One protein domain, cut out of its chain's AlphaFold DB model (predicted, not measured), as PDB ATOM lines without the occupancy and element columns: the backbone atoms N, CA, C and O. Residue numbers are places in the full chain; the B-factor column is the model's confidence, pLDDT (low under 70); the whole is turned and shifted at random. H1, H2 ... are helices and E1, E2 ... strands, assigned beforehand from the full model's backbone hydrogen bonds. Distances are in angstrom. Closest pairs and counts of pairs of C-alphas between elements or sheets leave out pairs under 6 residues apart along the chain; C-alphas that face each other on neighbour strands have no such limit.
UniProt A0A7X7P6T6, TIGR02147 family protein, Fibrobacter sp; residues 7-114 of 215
ATOM      1  N   ASN A   7      24.742 -11.265  11.025       85.62
ATOM      2  CA  ASN A   7      23.560 -11.182  10.161       85.62
ATOM      3  C   ASN A   7      23.898 -11.293   8.670       85.62
ATOM      4  O   ASN A   7      23.105 -11.865   7.929       85.62
ATOM      5  N   ASP A   8      25.068 -10.824   8.235       85.00
ATOM      6  CA  ASP A   8      25.452 -10.859   6.820       85.00
ATOM      7  C   ASP A   8      25.741 -12.291   6.355       85.00
ATOM      8  O   ASP A   8      25.353 -12.696   5.257       85.00
ATOM      9  N   LEU A   9      26.354 -13.107   7.225       89.25
ATOM     10  CA  LEU A   9      26.553 -14.535   6.968       89.25
ATOM     11  C   LEU A   9      25.218 -15.285   6.921       89.25
ATOM     12  O   LEU A   9      25.020 -16.144   6.058       89.25
ATOM     13  N   LEU A  10      24.311 -14.974   7.851       89.25
ATOM     14  CA  LEU A  10      22.984 -15.582   7.886       89.25
ATOM     15  C   LEU A  10      22.190 -15.210   6.629       89.25
ATOM     16  O   LEU A  10      21.692 -16.098   5.942       89.25
ATOM     17  N   TYR A  11      22.157 -13.926   6.276       89.38
ATOM     18  CA  TYR A  11      21.513 -13.428   5.065       89.38
ATOM     19  C   TYR A  11      22.062 -14.120   3.815       89.38
ATOM     20  O   TYR A  11      21.285 -14.618   3.002       89.38
ATOM     21  N   PHE A  12      23.389 -14.223   3.680       90.00
ATOM     22  CA  PHE A  12      24.011 -14.886   2.534       90.00
ATOM     23  C   PHE A  12      23.607 -16.362   2.421       90.00
ATOM     24  O   PHE A  12      23.301 -16.829   1.324       90.00
ATOM     25  N   ARG A  13      23.540 -17.101   3.537       91.62
ATOM     26  CA  ARG A  13      23.078 -18.502   3.534       91.62
ATOM     27  C   ARG A  13      21.641 -18.623   3.035       91.62
ATOM     28  O   ARG A  13      21.367 -19.446   2.165       91.62
ATOM     29  N   VAL A  14      20.741 -17.784   3.545       92.88
ATOM     30  CA  VAL A  14      19.330 -17.801   3.130       92.88
ATOM     31  C   VAL A  14      19.185 -17.371   1.666       92.88
ATOM     32  O   VAL A  14      18.434 -17.999   0.925       92.88
ATOM     33  N   LEU A  15      19.962 -16.384   1.204       90.00
ATOM     34  CA  LEU A  15      20.005 -15.967  -0.202       90.00
ATOM     35  C   LEU A  15      20.425 -17.115  -1.131       90.00
ATOM     36  O   LEU A  15      19.832 -17.302  -2.195       90.00
ATOM     37  N   VAL A  16      21.427 -17.906  -0.738       91.25
ATOM     38  CA  VAL A  16      21.849 -19.089  -1.503       91.25
ATOM     39  C   VAL A  16      20.710 -20.107  -1.595       91.25
ATOM     40  O   VAL A  16      20.416 -20.581  -2.693       91.25
ATOM     41  N   HIS A  17      20.019 -20.397  -0.489       93.06
ATOM     42  CA  HIS A  17      18.862 -21.299  -0.496       93.06
ATOM     43  C   HIS A  17      17.702 -20.762  -1.345       93.06
ATOM     44  O   HIS A  17      17.135 -21.508  -2.142       93.06
ATOM     45  N   PHE A  18      17.400 -19.465  -1.255       90.19
ATOM     46  CA  PHE A  18      16.398 -18.803  -2.090       90.19
ATOM     47  C   PHE A  18      16.698 -18.972  -3.586       90.19
ATOM     48  O   PHE A  18      15.800 -19.311  -4.356       90.19
ATOM     49  N   ASN A  19      17.953 -18.780  -4.001       86.81
ATOM     50  CA  ASN A  19      18.354 -18.892  -5.406       86.81
ATOM     51  C   ASN A  19      18.351 -20.338  -5.928       86.81
ATOM     52  O   ASN A  19      18.120 -20.549  -7.116       86.81
ATOM     53  N   GLN A  20      18.600 -21.329  -5.067       90.50
ATOM     54  CA  GLN A  20      18.618 -22.746  -5.452       90.50
ATOM     55  C   GLN A  20      17.233 -23.413  -5.411       90.50
ATOM     56  O   GLN A  20      17.029 -24.444  -6.057       90.50
ATOM     57  N   GLU A  21      16.275 -22.843  -4.679       91.50
ATOM     58  CA  GLU A  21      14.929 -23.398  -4.547       91.50
ATOM     59  C   GLU A  21      14.085 -23.191  -5.818       91.50
ATOM     60  O   GLU A  21      13.959 -22.089  -6.357       91.50
ATOM     61  N   LYS A  22      13.439 -24.270  -6.276       85.31
ATOM     62  CA  LYS A  22      12.558 -24.285  -7.456       85.31
ATOM     63  C   LYS A  22      11.081 -24.175  -7.079       85.31
ATOM     64  O   LYS A  22      10.271 -23.669  -7.859       85.31
ATOM     65  N   LYS A  23      10.699 -24.655  -5.896       85.69
ATOM     66  CA  LYS A  23       9.323 -24.658  -5.407       85.69
ATOM     67  C   LYS A  23       8.954 -23.276  -4.879       85.69
ATOM     68  O   LYS A  23       9.410 -22.852  -3.821       85.69
ATOM     69  N   ALA A  24       8.040 -22.610  -5.584       80.69
ATOM     70  CA  ALA A  24       7.587 -21.255  -5.263       80.69
ATOM     71  C   ALA A  24       7.167 -21.074  -3.789       80.69
ATOM     72  O   ALA A  24       7.546 -20.093  -3.158       80.69
ATOM     73  N   SER A  25       6.437 -22.034  -3.209       81.38
ATOM     74  CA  SER A  25       5.985 -21.931  -1.814       81.38
ATOM     75  C   SER A  25       7.139 -21.927  -0.804       81.38
ATOM     76  O   SER A  25       7.063 -21.229   0.197       81.38
ATOM     77  N   VAL A  26       8.208 -22.687  -1.063       87.25
ATOM     78  CA  VAL A  26       9.387 -22.751  -0.182       87.25
ATOM     79  C   VAL A  26      10.283 -21.538  -0.422       87.25
ATOM     80  O   VAL A  26      10.749 -20.913   0.526       87.25
ATOM     81  N   LYS A  27      10.411 -21.114  -1.684       87.44
ATOM     82  CA  LYS A  27      11.105 -19.882  -2.074       87.44
ATOM     83  C   LYS A  27      10.513 -18.644  -1.379       87.44
ATOM     84  O   LYS A  27      11.261 -17.780  -0.931       87.44
ATOM     85  N   LYS A  28       9.185 -18.597  -1.191       84.94
ATOM     86  CA  LYS A  28       8.491 -17.565  -0.392       84.94
ATOM     87  C   LYS A  28       8.954 -17.535   1.065       84.94
ATOM     88  O   LYS A  28       9.150 -16.453   1.609       84.94
ATOM     89  N   ASN A  29       9.173 -18.696   1.679       89.44
ATOM     90  CA  ASN A  29       9.649 -18.778   3.060       89.44
ATOM     91  C   ASN A  29      11.070 -18.223   3.192       89.44
ATOM     92  O   ASN A  29      11.296 -17.369   4.045       89.44
ATOM     93  N   TYR A  30      11.986 -18.621   2.301       90.88
ATOM     94  CA  TYR A  30      13.348 -18.079   2.294       90.88
ATOM     95  C   TYR A  30      13.367 -16.568   2.053       90.88
ATOM     96  O   TYR A  30      14.100 -15.851   2.724       90.88
ATOM     97  N   TYR A  31      12.516 -16.051   1.161       87.81
ATOM     98  CA  TYR A  31      12.416 -14.605   0.957       87.81
ATOM     99  C   TYR A  31      11.914 -13.865   2.206       87.81
ATOM    100  O   TYR A  31      12.468 -12.831   2.579       87.81
ATOM    101  N   ASN A  32      10.904 -14.400   2.899       88.69
ATOM    102  CA  ASN A  32      10.423 -13.826   4.159       88.69
ATOM    103  C   ASN A  32      11.507 -13.845   5.249       88.69
ATOM    104  O   ASN A  32      11.622 -12.890   6.016       88.69
ATOM    105  N   GLU A  33      12.319 -14.900   5.305       90.50
ATOM    106  CA  GLU A  33      13.452 -14.994   6.224       90.50
ATOM    107  C   GLU A  33      14.539 -13.964   5.881       90.50
ATOM    108  O   GLU A  33      14.985 -13.233   6.765       90.50
ATOM    109  N   MET A  34      14.888 -13.805   4.597       89.75
ATOM    110  CA  MET A  34      15.792 -12.741   4.139       89.75
ATOM    111  C   MET A  34      15.289 -11.358   4.557       89.75
ATOM    112  O   MET A  34      16.074 -10.557   5.062       89.75
ATOM    113  N   ARG A  35      13.985 -11.084   4.409       87.44
ATOM    114  CA  ARG A  35      13.361  -9.829   4.862       87.44
ATOM    115  C   ARG A  35      13.475  -9.625   6.365       87.44
ATOM    116  O   ARG A  35      13.792  -8.525   6.807       87.44
ATOM    117  N   ALA A  36      13.240 -10.672   7.151       88.38
ATOM    118  CA  ALA A  36      13.345 -10.609   8.604       88.38
ATOM    119  C   ALA A  36      14.783 -10.359   9.088       88.38
ATOM    120  O   ALA A  36      14.977  -9.779  10.155       88.38
ATOM    121  N   ILE A  37      15.792 -10.794   8.328       89.12
ATOM    122  CA  ILE A  37      17.203 -10.518   8.620       89.12
ATOM    123  C   ILE A  37      17.569  -9.097   8.177       89.12
ATOM    124  O   ILE A  37      18.143  -8.345   8.961       89.12
ATOM    125  N   ALA A  38      17.195  -8.704   6.957       85.69
ATOM    126  CA  ALA A  38      17.501  -7.385   6.401       85.69
ATOM    127  C   ALA A  38      16.882  -6.238   7.217       85.69
ATOM    128  O   ALA A  38      17.539  -5.222   7.446       85.69
ATOM    129  N   SER A  39      15.664  -6.427   7.741       83.06
ATOM    130  CA  SER A  39      14.999  -5.438   8.597       83.06
ATOM    131  C   SER A  39      15.751  -5.171   9.905       83.06
ATOM    132  O   SER A  39      15.751  -4.039  10.384       83.06
ATOM    133  N   LYS A  40      16.452  -6.174  10.454       83.56
ATOM    134  CA  LYS A  40      17.307  -6.019  11.645       83.56
ATOM    135  C   LYS A  40      18.583  -5.228  11.358       83.56
ATOM    136  O   LYS A  40      19.121  -4.616  12.272       83.56
ATOM    137  N   SER A  41      19.045  -5.239  10.111       77.06
ATOM    138  CA  SER A  41      20.237  -4.510   9.663       77.06
ATOM    139  C   SER A  41      19.909  -3.168   8.987       77.06
ATOM    140  O   SER A  41      20.809  -2.538   8.448       77.06
ATOM    141  N   GLN A  42      18.638  -2.730   8.995       73.00
ATOM    142  CA  GLN A  42      18.153  -1.516   8.309       73.00
ATOM    143  C   GLN A  42      18.494  -1.454   6.806       73.00
ATOM    144  O   GLN A  42      18.632  -0.376   6.231       73.00
ATOM    145  N   VAL A  43      18.601  -2.613   6.151       73.94
ATOM    146  CA  VAL A  43      18.870  -2.707   4.711       73.94
ATOM    147  C   VAL A  43      17.557  -2.922   3.963       73.94
ATOM    148  O   VAL A  43      16.784  -3.817   4.306       73.94
ATOM    149  N   SER A  44      17.311  -2.126   2.921       68.56
ATOM    150  CA  SER A  44      16.185  -2.344   2.005       68.56
ATOM    151  C   SER A  44      16.516  -3.449   1.001       68.56
ATOM    152  O   SER A  44      17.593  -3.468   0.399       68.56
ATOM    153  N   LEU A  45      15.585  -4.386   0.822       75.62
ATOM    154  CA  LEU A  45      15.713  -5.473  -0.142       75.62
ATOM    155  C   LEU A  45      15.237  -5.032  -1.526       75.62
ATOM    156  O   LEU A  45      14.137  -4.511  -1.695       75.62
ATOM    157  N   VAL A  46      16.029  -5.340  -2.553       70.25
ATOM    158  CA  VAL A  46      15.620  -5.112  -3.944       70.25
ATOM    159  C   VAL A  46      14.361  -5.932  -4.256       70.25
ATOM    160  O   VAL A  46      14.327  -7.147  -4.046       70.25
ATOM    161  N   GLY A  47      13.330  -5.265  -4.782       74.50
ATOM    162  CA  GLY A  47      12.038  -5.877  -5.114       74.50
ATOM    163  C   GLY A  47      11.062  -6.005  -3.938       74.50
ATOM    164  O   GLY A  47       9.989  -6.580  -4.113       74.50
ATOM    165  N   GLU A  48      11.388  -5.469  -2.758       79.88
ATOM    166  CA  GLU A  48      10.498  -5.502  -1.590       79.88
ATOM    167  C   GLU A  48       9.162  -4.786  -1.850       79.88
ATOM    168  O   GLU A  48       8.114  -5.304  -1.471       79.88
ATOM    169  N   ASP A  49       9.176  -3.662  -2.566       83.12
ATOM    170  CA  ASP A  49       7.959  -2.910  -2.897       83.12
ATOM    171  C   ASP A  49       7.029  -3.687  -3.834       83.12
ATOM    172  O   ASP A  49       5.815  -3.722  -3.634       83.12
ATOM    173  N   GLN A  50       7.596  -4.384  -4.826       78.44
ATOM    174  CA  GLN A  50       6.840  -5.284  -5.701       78.44
ATOM    175  C   GLN A  50       6.249  -6.438  -4.893       78.44
ATOM    176  O   GLN A  50       5.098  -6.826  -5.100       78.44
ATOM    177  N   TYR A  51       7.037  -6.998  -3.971       84.19
ATOM    178  CA  TYR A  51       6.570  -8.067  -3.105       84.19
ATOM    179  C   TYR A  51       5.392  -7.600  -2.252       84.19
ATOM    180  O   TYR A  51       4.359  -8.265  -2.223       84.19
ATOM    181  N   ASP A  52       5.529  -6.448  -1.593       87.19
ATOM    182  CA  ASP A  52       4.493  -5.874  -0.740       87.19
ATOM    183  C   ASP A  52       3.237  -5.549  -1.557       87.19
ATOM    184  O   ASP A  52       2.144  -5.954  -1.159       87.19
ATOM    185  N   TYR A  53       3.370  -4.931  -2.735       88.38
ATOM    186  CA  TYR A  53       2.235  -4.622  -3.607       88.38
ATOM    187  C   TYR A  53       1.492  -5.878  -4.076       88.38
ATOM    188  O   TYR A  53       0.271  -5.955  -3.949       88.38
ATOM    189  N   PHE A  54       2.202  -6.901  -4.553       87.38
ATOM    190  CA  PHE A  54       1.573  -8.131  -5.038       87.38
ATOM    191  C   PHE A  54       1.219  -9.133  -3.923       87.38
ATOM    192  O   PHE A  54       0.668 -10.195  -4.204       87.38
ATOM    193  N   SER A  55       1.496  -8.816  -2.654       87.50
ATOM    194  CA  SER A  55       1.200  -9.709  -1.525       87.50
ATOM    195  C   SER A  55      -0.294  -9.855  -1.225       87.50
ATOM    196  O   SER A  55      -0.699 -10.854  -0.630       87.50
ATOM    197  N   SER A  56      -1.122  -8.889  -1.633       92.31
ATOM    198  CA  SER A  56      -2.568  -8.917  -1.408       92.31
ATOM    199  C   SER A  56      -3.332  -8.329  -2.582       92.31
ATOM    200  O   SER A  56      -3.032  -7.218  -3.016       92.31
ATOM    201  N   TRP A  57      -4.385  -9.023  -3.021       93.75
ATOM    202  CA  TRP A  57      -5.335  -8.539  -4.030       93.75
ATOM    203  C   TRP A  57      -5.954  -7.177  -3.685       93.75
ATOM    204  O   TRP A  57      -6.325  -6.430  -4.584       93.75
ATOM    205  N   ARG A  58      -6.011  -6.816  -2.398       95.38
ATOM    206  CA  ARG A  58      -6.567  -5.540  -1.930       95.38
ATOM    207  C   ARG A  58      -5.734  -4.340  -2.354       95.38
ATOM    208  O   ARG A  58      -6.292  -3.270  -2.537       95.38
ATOM    209  N   ASN A  59      -4.423  -4.501  -2.530       94.00
ATOM    210  CA  ASN A  59      -3.535  -3.398  -2.901       94.00
ATOM    211  C   ASN A  59      -3.887  -2.806  -4.280       94.00
ATOM    212  O   ASN A  59      -4.145  -1.607  -4.339       94.00
ATOM    213  N   PRO A  60      -3.956  -3.588  -5.382       91.12
ATOM    214  CA  PRO A  60      -4.372  -3.041  -6.671       91.12
ATOM    215  C   PRO A  60      -5.817  -2.527  -6.658       91.12
ATOM    216  O   PRO A  60      -6.087  -1.509  -7.279       91.12
ATOM    217  N   VAL A  61      -6.736  -3.171  -5.927       93.31
ATOM    218  CA  VAL A  61      -8.137  -2.715  -5.869       93.31
ATOM    219  C   VAL A  61      -8.264  -1.389  -5.109       93.31
ATOM    220  O   VAL A  61      -8.938  -0.480  -5.583       93.31
ATOM    221  N   LEU A  62      -7.575  -1.228  -3.972       94.25
ATOM    222  CA  LEU A  62      -7.555   0.038  -3.229       94.25
ATOM    223  C   LEU A  62      -6.849   1.149  -3.984       94.25
ATOM    224  O   LEU A  62      -7.251   2.296  -3.845       94.25
ATOM    225  N   ARG A  63      -5.831   0.826  -4.785       91.56
ATOM    226  CA  ARG A  63      -5.175   1.820  -5.634       91.56
ATOM    227  C   ARG A  63      -6.166   2.471  -6.600       91.56
ATOM    228  O   ARG A  63      -6.076   3.675  -6.810       91.56
ATOM    229  N   GLU A  64      -7.107   1.701  -7.146       88.75
ATOM    230  CA  GLU A  64      -8.173   2.245  -7.993       88.75
ATOM    231  C   GLU A  64      -9.277   2.928  -7.172       88.75
ATOM    232  O   GLU A  64      -9.657   4.052  -7.480       88.75
ATOM    233  N   LEU A  65      -9.751   2.307  -6.083       90.94
ATOM    234  CA  LEU A  65     -10.849   2.862  -5.278       90.94
ATOM    235  C   LEU A  65     -10.489   4.166  -4.567       90.94
ATOM    236  O   LEU A  65     -11.291   5.094  -4.549       90.94
ATOM    237  N   ALA A  66      -9.336   4.218  -3.905       90.75
ATOM    238  CA  ALA A  66      -9.061   5.259  -2.922       90.75
ATOM    239  C   ALA A  66      -8.711   6.612  -3.554       90.75
ATOM    240  O   ALA A  66      -8.959   7.646  -2.941       90.75
ATOM    241  N   ASP A  67      -8.194   6.604  -4.784       87.31
ATOM    242  CA  ASP A  67      -7.961   7.815  -5.577       87.31
ATOM    243  C   ASP A  67      -9.266   8.495  -5.993       87.31
ATOM    244  O   ASP A  67      -9.396   9.718  -5.977       87.31
ATOM    245  N   SER A  68     -10.254   7.683  -6.350       84.94
ATOM    246  CA  SER A  68     -11.476   8.168  -6.973       84.94
ATOM    247  C   SER A  68     -12.652   8.278  -5.981       84.94
ATOM    248  O   SER A  68     -13.558   9.079  -6.195       84.94
ATOM    249  N   LEU A  69     -12.614   7.569  -4.845       87.00
ATOM    250  CA  LEU A  69     -13.529   7.730  -3.705       87.00
ATOM    251  C   LEU A  69     -12.787   8.330  -2.507       87.00
ATOM    252  O   LEU A  69     -12.446   7.636  -1.544       87.00
ATOM    253  N   LYS A  70     -12.522   9.634  -2.575       87.62
ATOM    254  CA  LYS A  70     -11.844  10.386  -1.511       87.62
ATOM    255  C   LYS A  70     -12.760  10.600  -0.299       87.62
ATOM    256  O   LYS A  70     -13.980  10.655  -0.421       87.62
ATOM    257  N   GLY A  71     -12.168  10.731   0.889       88.69
ATOM    258  CA  GLY A  71     -12.880  11.043   2.137       88.69
ATOM    259  C   GLY A  71     -13.442   9.831   2.890       88.69
ATOM    260  O   GLY A  71     -13.915   9.981   4.022       88.69
ATOM    261  N   LEU A  72     -13.342   8.628   2.321       92.62
ATOM    262  CA  LEU A  72     -13.811   7.395   2.948       92.62
ATOM    263  C   LEU A  72     -12.884   6.926   4.078       92.62
ATOM    264  O   LEU A  72     -11.656   7.061   4.043       92.62
ATOM    265  N   SER A  73     -13.480   6.362   5.126       94.00
ATOM    266  CA  SER A  73     -12.741   5.682   6.183       94.00
ATOM    267  C   SER A  73     -12.326   4.269   5.748       94.00
ATOM    268  O   SER A  73     -12.918   3.691   4.836       94.00
ATOM    269  N   PRO A  74     -11.355   3.639   6.437       94.56
ATOM    270  CA  PRO A  74     -11.028   2.236   6.188       94.56
ATOM    271  C   PRO A  74     -12.213   1.272   6.338       94.56
ATOM    272  O   PRO A  74     -12.219   0.229   5.694       94.56
ATOM    273  N   SER A  75     -13.206   1.608   7.172       95.31
ATOM    274  CA  SER A  75     -14.430   0.810   7.311       95.31
ATOM    275  C   SER A  75     -15.340   0.951   6.096       95.31
ATOM    276  O   SER A  75     -15.917  -0.038   5.655       95.31
ATOM    277  N   ASP A  76     -15.430   2.157   5.537       95.31
ATOM    278  CA  ASP A  76     -16.247   2.414   4.352       95.31
ATOM    279  C   ASP A  76     -15.663   1.659   3.152       95.31
ATOM    280  O   ASP A  76     -16.372   0.888   2.515       95.31
ATOM    281  N   TYR A  77     -14.347   1.751   2.919       95.19
ATOM    282  CA  TYR A  77     -13.682   0.948   1.883       95.19
ATOM    283  C   TYR A  77     -13.865  -0.558   2.085       95.19
ATOM    284  O   TYR A  77     -14.097  -1.276   1.118       95.19
ATOM    285  N   ALA A  78     -13.768  -1.047   3.325       95.50
ATOM    286  CA  ALA A  78     -13.959  -2.465   3.615       95.50
ATOM    287  C   ALA A  78     -15.366  -2.947   3.226       95.50
ATOM    288  O   ALA A  78     -15.505  -4.063   2.735       95.50
ATOM    289  N   SER A  79     -16.387  -2.097   3.397       94.69
ATOM    290  CA  SER A  79     -17.774  -2.407   3.026       94.69
ATOM    291  C   SER A  79     -18.042  -2.418   1.517       94.69
ATOM    292  O   SER A  79     -19.030  -3.003   1.090       94.69
ATOM    293  N   LEU A  80     -17.160  -1.813   0.711       93.31
ATOM    294  CA  LEU A  80     -17.260  -1.819  -0.754       93.31
ATOM    295  C   LEU A  80     -16.735  -3.113  -1.384       93.31
ATOM    296  O   LEU A  80     -16.961  -3.362  -2.568       93.31
ATOM    297  N   PHE A  81     -16.001  -3.935  -0.632       93.06
ATOM    298  CA  PHE A  81     -15.520  -5.207  -1.145       93.06
ATOM    299  C   PHE A  81     -16.593  -6.282  -1.075       93.06
ATOM    300  O   PHE A  81     -17.176  -6.524  -0.022       93.06
ATOM    301  N   VAL A  82     -16.763  -6.991  -2.192       90.06
ATOM    302  CA  VAL A  82     -17.583  -8.210  -2.262       90.06
ATOM    303  C   VAL A  82     -17.060  -9.253  -1.269       90.06
ATOM    304  O   VAL A  82     -17.815  -9.842  -0.501       90.06
ATOM    305  N   GLU A  83     -15.740  -9.439  -1.218       91.62
ATOM    306  CA  GLU A  83     -15.115 -10.297  -0.217       91.62
ATOM    307  C   GLU A  83     -15.032  -9.630   1.149       91.62
ATOM    308  O   GLU A  83     -14.486  -8.528   1.294       91.62
ATOM    309  N   LYS A  84     -15.418 -10.392   2.178       91.62
ATOM    310  CA  LYS A  84     -15.263  -9.997   3.579       91.62
ATOM    311  C   LYS A  84     -13.845  -9.504   3.851       91.62
ATOM    312  O   LYS A  84     -12.866 -10.245   3.741       91.62
ATOM    313  N   THR A  85     -13.760  -8.241   4.239       94.88
ATOM    314  CA  THR A  85     -12.506  -7.554   4.525       94.88
ATOM    315  C   THR A  85     -12.674  -6.705   5.772       94.88
ATOM    316  O   THR A  85     -13.727  -6.110   5.986       94.88
ATOM    317  N   THR A  86     -11.643  -6.648   6.611       96.94
ATOM    318  CA  THR A  86     -11.665  -5.834   7.830       96.94
ATOM    319  C   THR A  86     -11.061  -4.442   7.603       96.94
ATOM    320  O   THR A  86     -10.205  -4.263   6.725       96.94
ATOM    321  N   PRO A  87     -11.424  -3.439   8.425       96.62
ATOM    322  CA  PRO A  87     -10.780  -2.126   8.390       96.62
ATOM    323  C   PRO A  87      -9.256  -2.197   8.584       96.62
ATOM    324  O   PRO A  87      -8.512  -1.390   8.025       96.62
ATOM    325  N   GLU A  88      -8.761  -3.159   9.364       96.75
ATOM    326  CA  GLU A  88      -7.334  -3.390   9.605       96.75
ATOM    327  C   GLU A  88      -6.608  -3.853   8.338       96.75
ATOM    328  O   GLU A  88      -5.499  -3.390   8.060       96.75
ATOM    329  N   GLU A  89      -7.230  -4.726   7.543       96.06
ATOM    330  CA  GLU A  89      -6.687  -5.163   6.256       96.06
ATOM    331  C   GLU A  89      -6.613  -4.002   5.259       96.06
ATOM    332  O   GLU A  89      -5.596  -3.848   4.578       96.06
ATOM    333  N   VAL A  90      -7.632  -3.137   5.231       96.75
ATOM    334  CA  VAL A  90      -7.627  -1.912   4.414       96.75
ATOM    335  C   VAL A  90      -6.509  -0.968   4.847       96.75
ATOM    336  O   VAL A  90      -5.719  -0.527   4.014       96.75
ATOM    337  N   LYS A  91      -6.378  -0.690   6.152       95.56
ATOM    338  CA  LYS A  91      -5.292   0.151   6.690       95.56
ATOM    339  C   LYS A  91      -3.921  -0.393   6.299       95.56
ATOM    340  O   LYS A  91      -3.033   0.375   5.932       95.56
ATOM    341  N   LYS A  92      -3.739  -1.715   6.372       95.62
ATOM    342  CA  LYS A  92      -2.490  -2.374   5.979       95.62
ATOM    343  C   LYS A  92      -2.188  -2.157   4.497       95.62
ATOM    344  O   LYS A  92      -1.055  -1.817   4.165       95.62
ATOM    345  N   ALA A  93      -3.180  -2.323   3.630       95.44
ATOM    346  CA  ALA A  93      -3.023  -2.138   2.193       95.44
ATOM    347  C   ALA A  93      -2.747  -0.671   1.813       95.44
ATOM    348  O   ALA A  93      -1.796  -0.403   1.083       95.44
ATOM    349  N   LEU A  94      -3.472   0.293   2.393       95.19
ATOM    350  CA  LEU A  94      -3.193   1.725   2.211       95.19
ATOM    351  C   LEU A  94      -1.773   2.086   2.665       95.19
ATOM    352  O   LEU A  94      -1.048   2.772   1.951       95.19
ATOM    353  N   LYS A  95      -1.319   1.556   3.809       94.88
ATOM    354  CA  LYS A  95       0.057   1.758   4.283       94.88
ATOM    355  C   LYS A  95       1.097   1.222   3.294       94.88
ATOM    356  O   LYS A  95       2.137   1.851   3.126       94.88
ATOM    357  N   ILE A  96       0.834   0.083   2.651       93.19
ATOM    358  CA  ILE A  96       1.705  -0.464   1.599       93.19
ATOM    359  C   ILE A  96       1.730   0.475   0.389       93.19
ATOM    360  O   ILE A  96       2.808   0.806  -0.097       93.19
ATOM    361  N   LEU A  97       0.572   0.944  -0.076       93.06
ATOM    362  CA  LEU A  97       0.474   1.843  -1.231       93.06
ATOM    363  C   LEU A  97       1.207   3.173  -0.998       93.06
ATOM    364  O   LEU A  97       1.939   3.624  -1.876       93.06
ATOM    365  N   LEU A  98       1.098   3.741   0.206       93.19
ATOM    366  CA  LEU A  98       1.851   4.933   0.611       93.19
ATOM    367  C   LEU A  98       3.358   4.654   0.727       93.19
ATOM    368  O   LEU A  98       4.166   5.420   0.213       93.19
ATOM    369  N   LYS A  99       3.754   3.543   1.367       90.50
ATOM    370  CA  LYS A  99       5.169   3.147   1.524       90.50
ATOM    371  C   LYS A  99       5.859   2.963   0.170       90.50
ATOM    372  O   LYS A  99       7.002   3.370   0.014       90.50
ATOM    373  N   THR A 100       5.166   2.340  -0.781       87.50
ATOM    374  CA  THR A 100       5.682   2.052  -2.131       87.50
ATOM    375  C   THR A 100       5.645   3.267  -3.064       87.50
ATOM    376  O   THR A 100       6.087   3.170  -4.206       87.50
ATOM    377  N   GLY A 101       5.103   4.403  -2.608       88.94
ATOM    378  CA  GLY A 101       4.956   5.616  -3.412       88.94
ATOM    379  C   GLY A 101       3.921   5.503  -4.533       88.94
ATOM    380  O   GLY A 101       3.852   6.393  -5.375       88.94
ATOM    381  N   LEU A 102       3.116   4.436  -4.562       89.75
ATOM    382  CA  LEU A 102       2.048   4.222  -5.549       89.75
ATOM    383  C   LEU A 102       0.813   5.088  -5.299       89.75
ATOM    384  O   LEU A 102      -0.029   5.244  -6.188       89.75
ATOM    385  N   MET A 103       0.703   5.609  -4.082       93.00
ATOM    386  CA  MET A 103      -0.274   6.610  -3.695       93.00
ATOM    387  C   MET A 103       0.369   7.657  -2.791       93.00
ATOM    388  O   MET A 103       1.323   7.368  -2.066       93.00
ATOM    389  N   THR A 104      -0.207   8.851  -2.785       94.00
ATOM    390  CA  THR A 104       0.062   9.916  -1.815       94.00
ATOM    391  C   THR A 104      -1.171  10.180  -0.963       94.00
ATOM    392  O   THR A 104      -2.287   9.835  -1.344       94.00
ATOM    393  N   GLN A 105      -0.965  10.788   0.206       93.94
ATOM    394  CA  GLN A 105      -2.039  11.219   1.100       93.94
ATOM    395  C   GLN A 105      -1.900  12.726   1.362       93.94
ATOM    396  O   GLN A 105      -1.179  13.104   2.288       93.94
ATOM    397  N   PRO A 106      -2.523  13.593   0.542       91.19
ATOM    398  CA  PRO A 106      -2.417  15.045   0.700       91.19
ATOM    399  C   PRO A 106      -3.056  15.532   2.003       91.19
ATOM    400  O   PRO A 106      -2.567  16.470   2.631       91.19
ATOM    401  N   SER A 107      -4.136  14.875   2.429       91.12
ATOM    402  CA  SER A 107      -4.849  15.183   3.663       91.12
ATOM    403  C   SER A 107      -5.467  13.916   4.282       91.12
ATOM    404  O   SER A 107      -5.492  12.848   3.655       91.12
ATOM    405  N   PRO A 108      -5.938  13.962   5.543       89.00
ATOM    406  CA  PRO A 108      -6.572  12.811   6.174       89.00
ATOM    407  C   PRO A 108      -7.741  12.271   5.338       89.00
ATOM    408  O   PRO A 108      -8.687  12.994   5.048       89.00
ATOM    409  N   LYS A 109      -7.703  10.970   5.017       87.88
ATOM    410  CA  LYS A 109      -8.674  10.257   4.155       87.88
ATOM    411  C   LYS A 109      -8.724  10.683   2.680       87.88
ATOM    412  O   LYS A 109      -9.557  10.162   1.942       87.88
ATOM    413  N   GLU A 110      -7.844  11.564   2.227       91.94
ATOM    414  CA  GLU A 110      -7.664  11.823   0.800       91.94
ATOM    415  C   GLU A 110      -6.453  11.046   0.314       91.94
ATOM    416  O   GLU A 110      -5.344  11.257   0.796       91.94
ATOM    417  N   TYR A 111      -6.672  10.125  -0.616       93.00
ATOM    418  CA  TYR A 111      -5.604   9.379  -1.261       93.00
ATOM    419  C   TYR A 111      -5.597   9.734  -2.742       93.00
ATOM    420  O   TYR A 111      -6.653   9.974  -3.320       93.00
ATOM    421  N   GLU A 112      -4.413   9.790  -3.340       91.31
ATOM    422  CA  GLU A 112      -4.247  10.100  -4.760       91.31
ATOM    423  C   GLU A 112      -3.279   9.111  -5.394       91.31
ATOM    424  O   GLU A 112      -2.236   8.795  -4.811       91.31
ATOM    425  N   LYS A 113      -3.631   8.594  -6.572       89.12
ATOM    426  CA  LYS A 113      -2.731   7.773  -7.384       89.12
ATOM    427  C   LYS A 113      -1.545   8.622  -7.822       89.12
ATOM    428  O   LYS A 113      -1.690   9.769  -8.232       89.12
ATOM    429  N   THR A 114      -0.366   8.019  -7.799       87.88
ATOM    430  CA  THR A 114       0.822   8.606  -8.418       87.88
ATOM    431  C   THR A 114       1.068   7.988  -9.795       87.88
ATOM    432  O   THR A 114       0.659   6.855 -10.077       87.88
TER     433      THR A 114
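Overview. This is residues 7 to 114 of the 215 residues of the protein "TIGR02147 family protein" of Fibrobacter sp (UniProt A0A7X7P6T6). Two lobes lie along one elongated outline: a helical hairpin, H1 and H2, makes one end, and short helix H3 lies between it and the other lobe. There H4 and H5 pack on H6, and the two-stranded hairpin E1 and E2 packs on H4 and H6. The printed part has 108 residues, with six named helices followed by two named antiparallel strands, and is mostly helix. It is loose, with a radius of gyration of the C-alphas of 16.6 A and spans of 47 by 28 by 20 A.

Along the chain. H1, residues 7 to 20, begins at C-alpha 7 (23.560, -11.182, 10.161) and is 20.0 A long. H2, residues 24 to 40, is 24.7 A long. H3 is residues 48 to 54, H4 58 to 68, 15.4 A, and H5 74 to 79. H6, residues 87 to 99, is 18.1 A long. E1 is residues 103 to 107; E2, 110 to 113, ends at C-alpha 113 (-2.731, 7.773, -7.384).

Arrangement. H6 is the hub. It touches H4 about perpendicular at 80 degrees, closest at the C-alphas of Asn 59 and Ala 93, 5.3 A. Its residues 87 to 91 touch H5, closest at the C-alphas of Ser 75 and Pro 87, 4.8 A. H6 and H3 only just touch, with 3 pairs of C-alphas within 8 A, the closest Asp 52 and Ile 96, 6.5 A. The closest C-alphas of H4 and E2 are Asp 67 and Glu 112, 4.4 A. In the hairpin E1 and E2, N 104 and O 112 are within hydrogen-bond range at 2.9 A. H1 and H2 touch at a shallow tilt of 16 degrees, opposite ways, closest at the C-alphas of Phe 18 and Tyr 30, 5.4 A. H2 is apart from H6, and only just apart from H3, 8.3 A at the closest. Every O i to N i+4 pair is within hydrogen-bond range in H1, H3, H5 and H6; H2 has 11 of 13 and H4 5 of 7.

Size, cuts and confidence. The farthest C-alphas, Leu 9 and Gly 71, are 47.2 A apart. The printed part has no cut and no long link. Mean pLDDT of the printed part is 89.2; residue 44 is under 70.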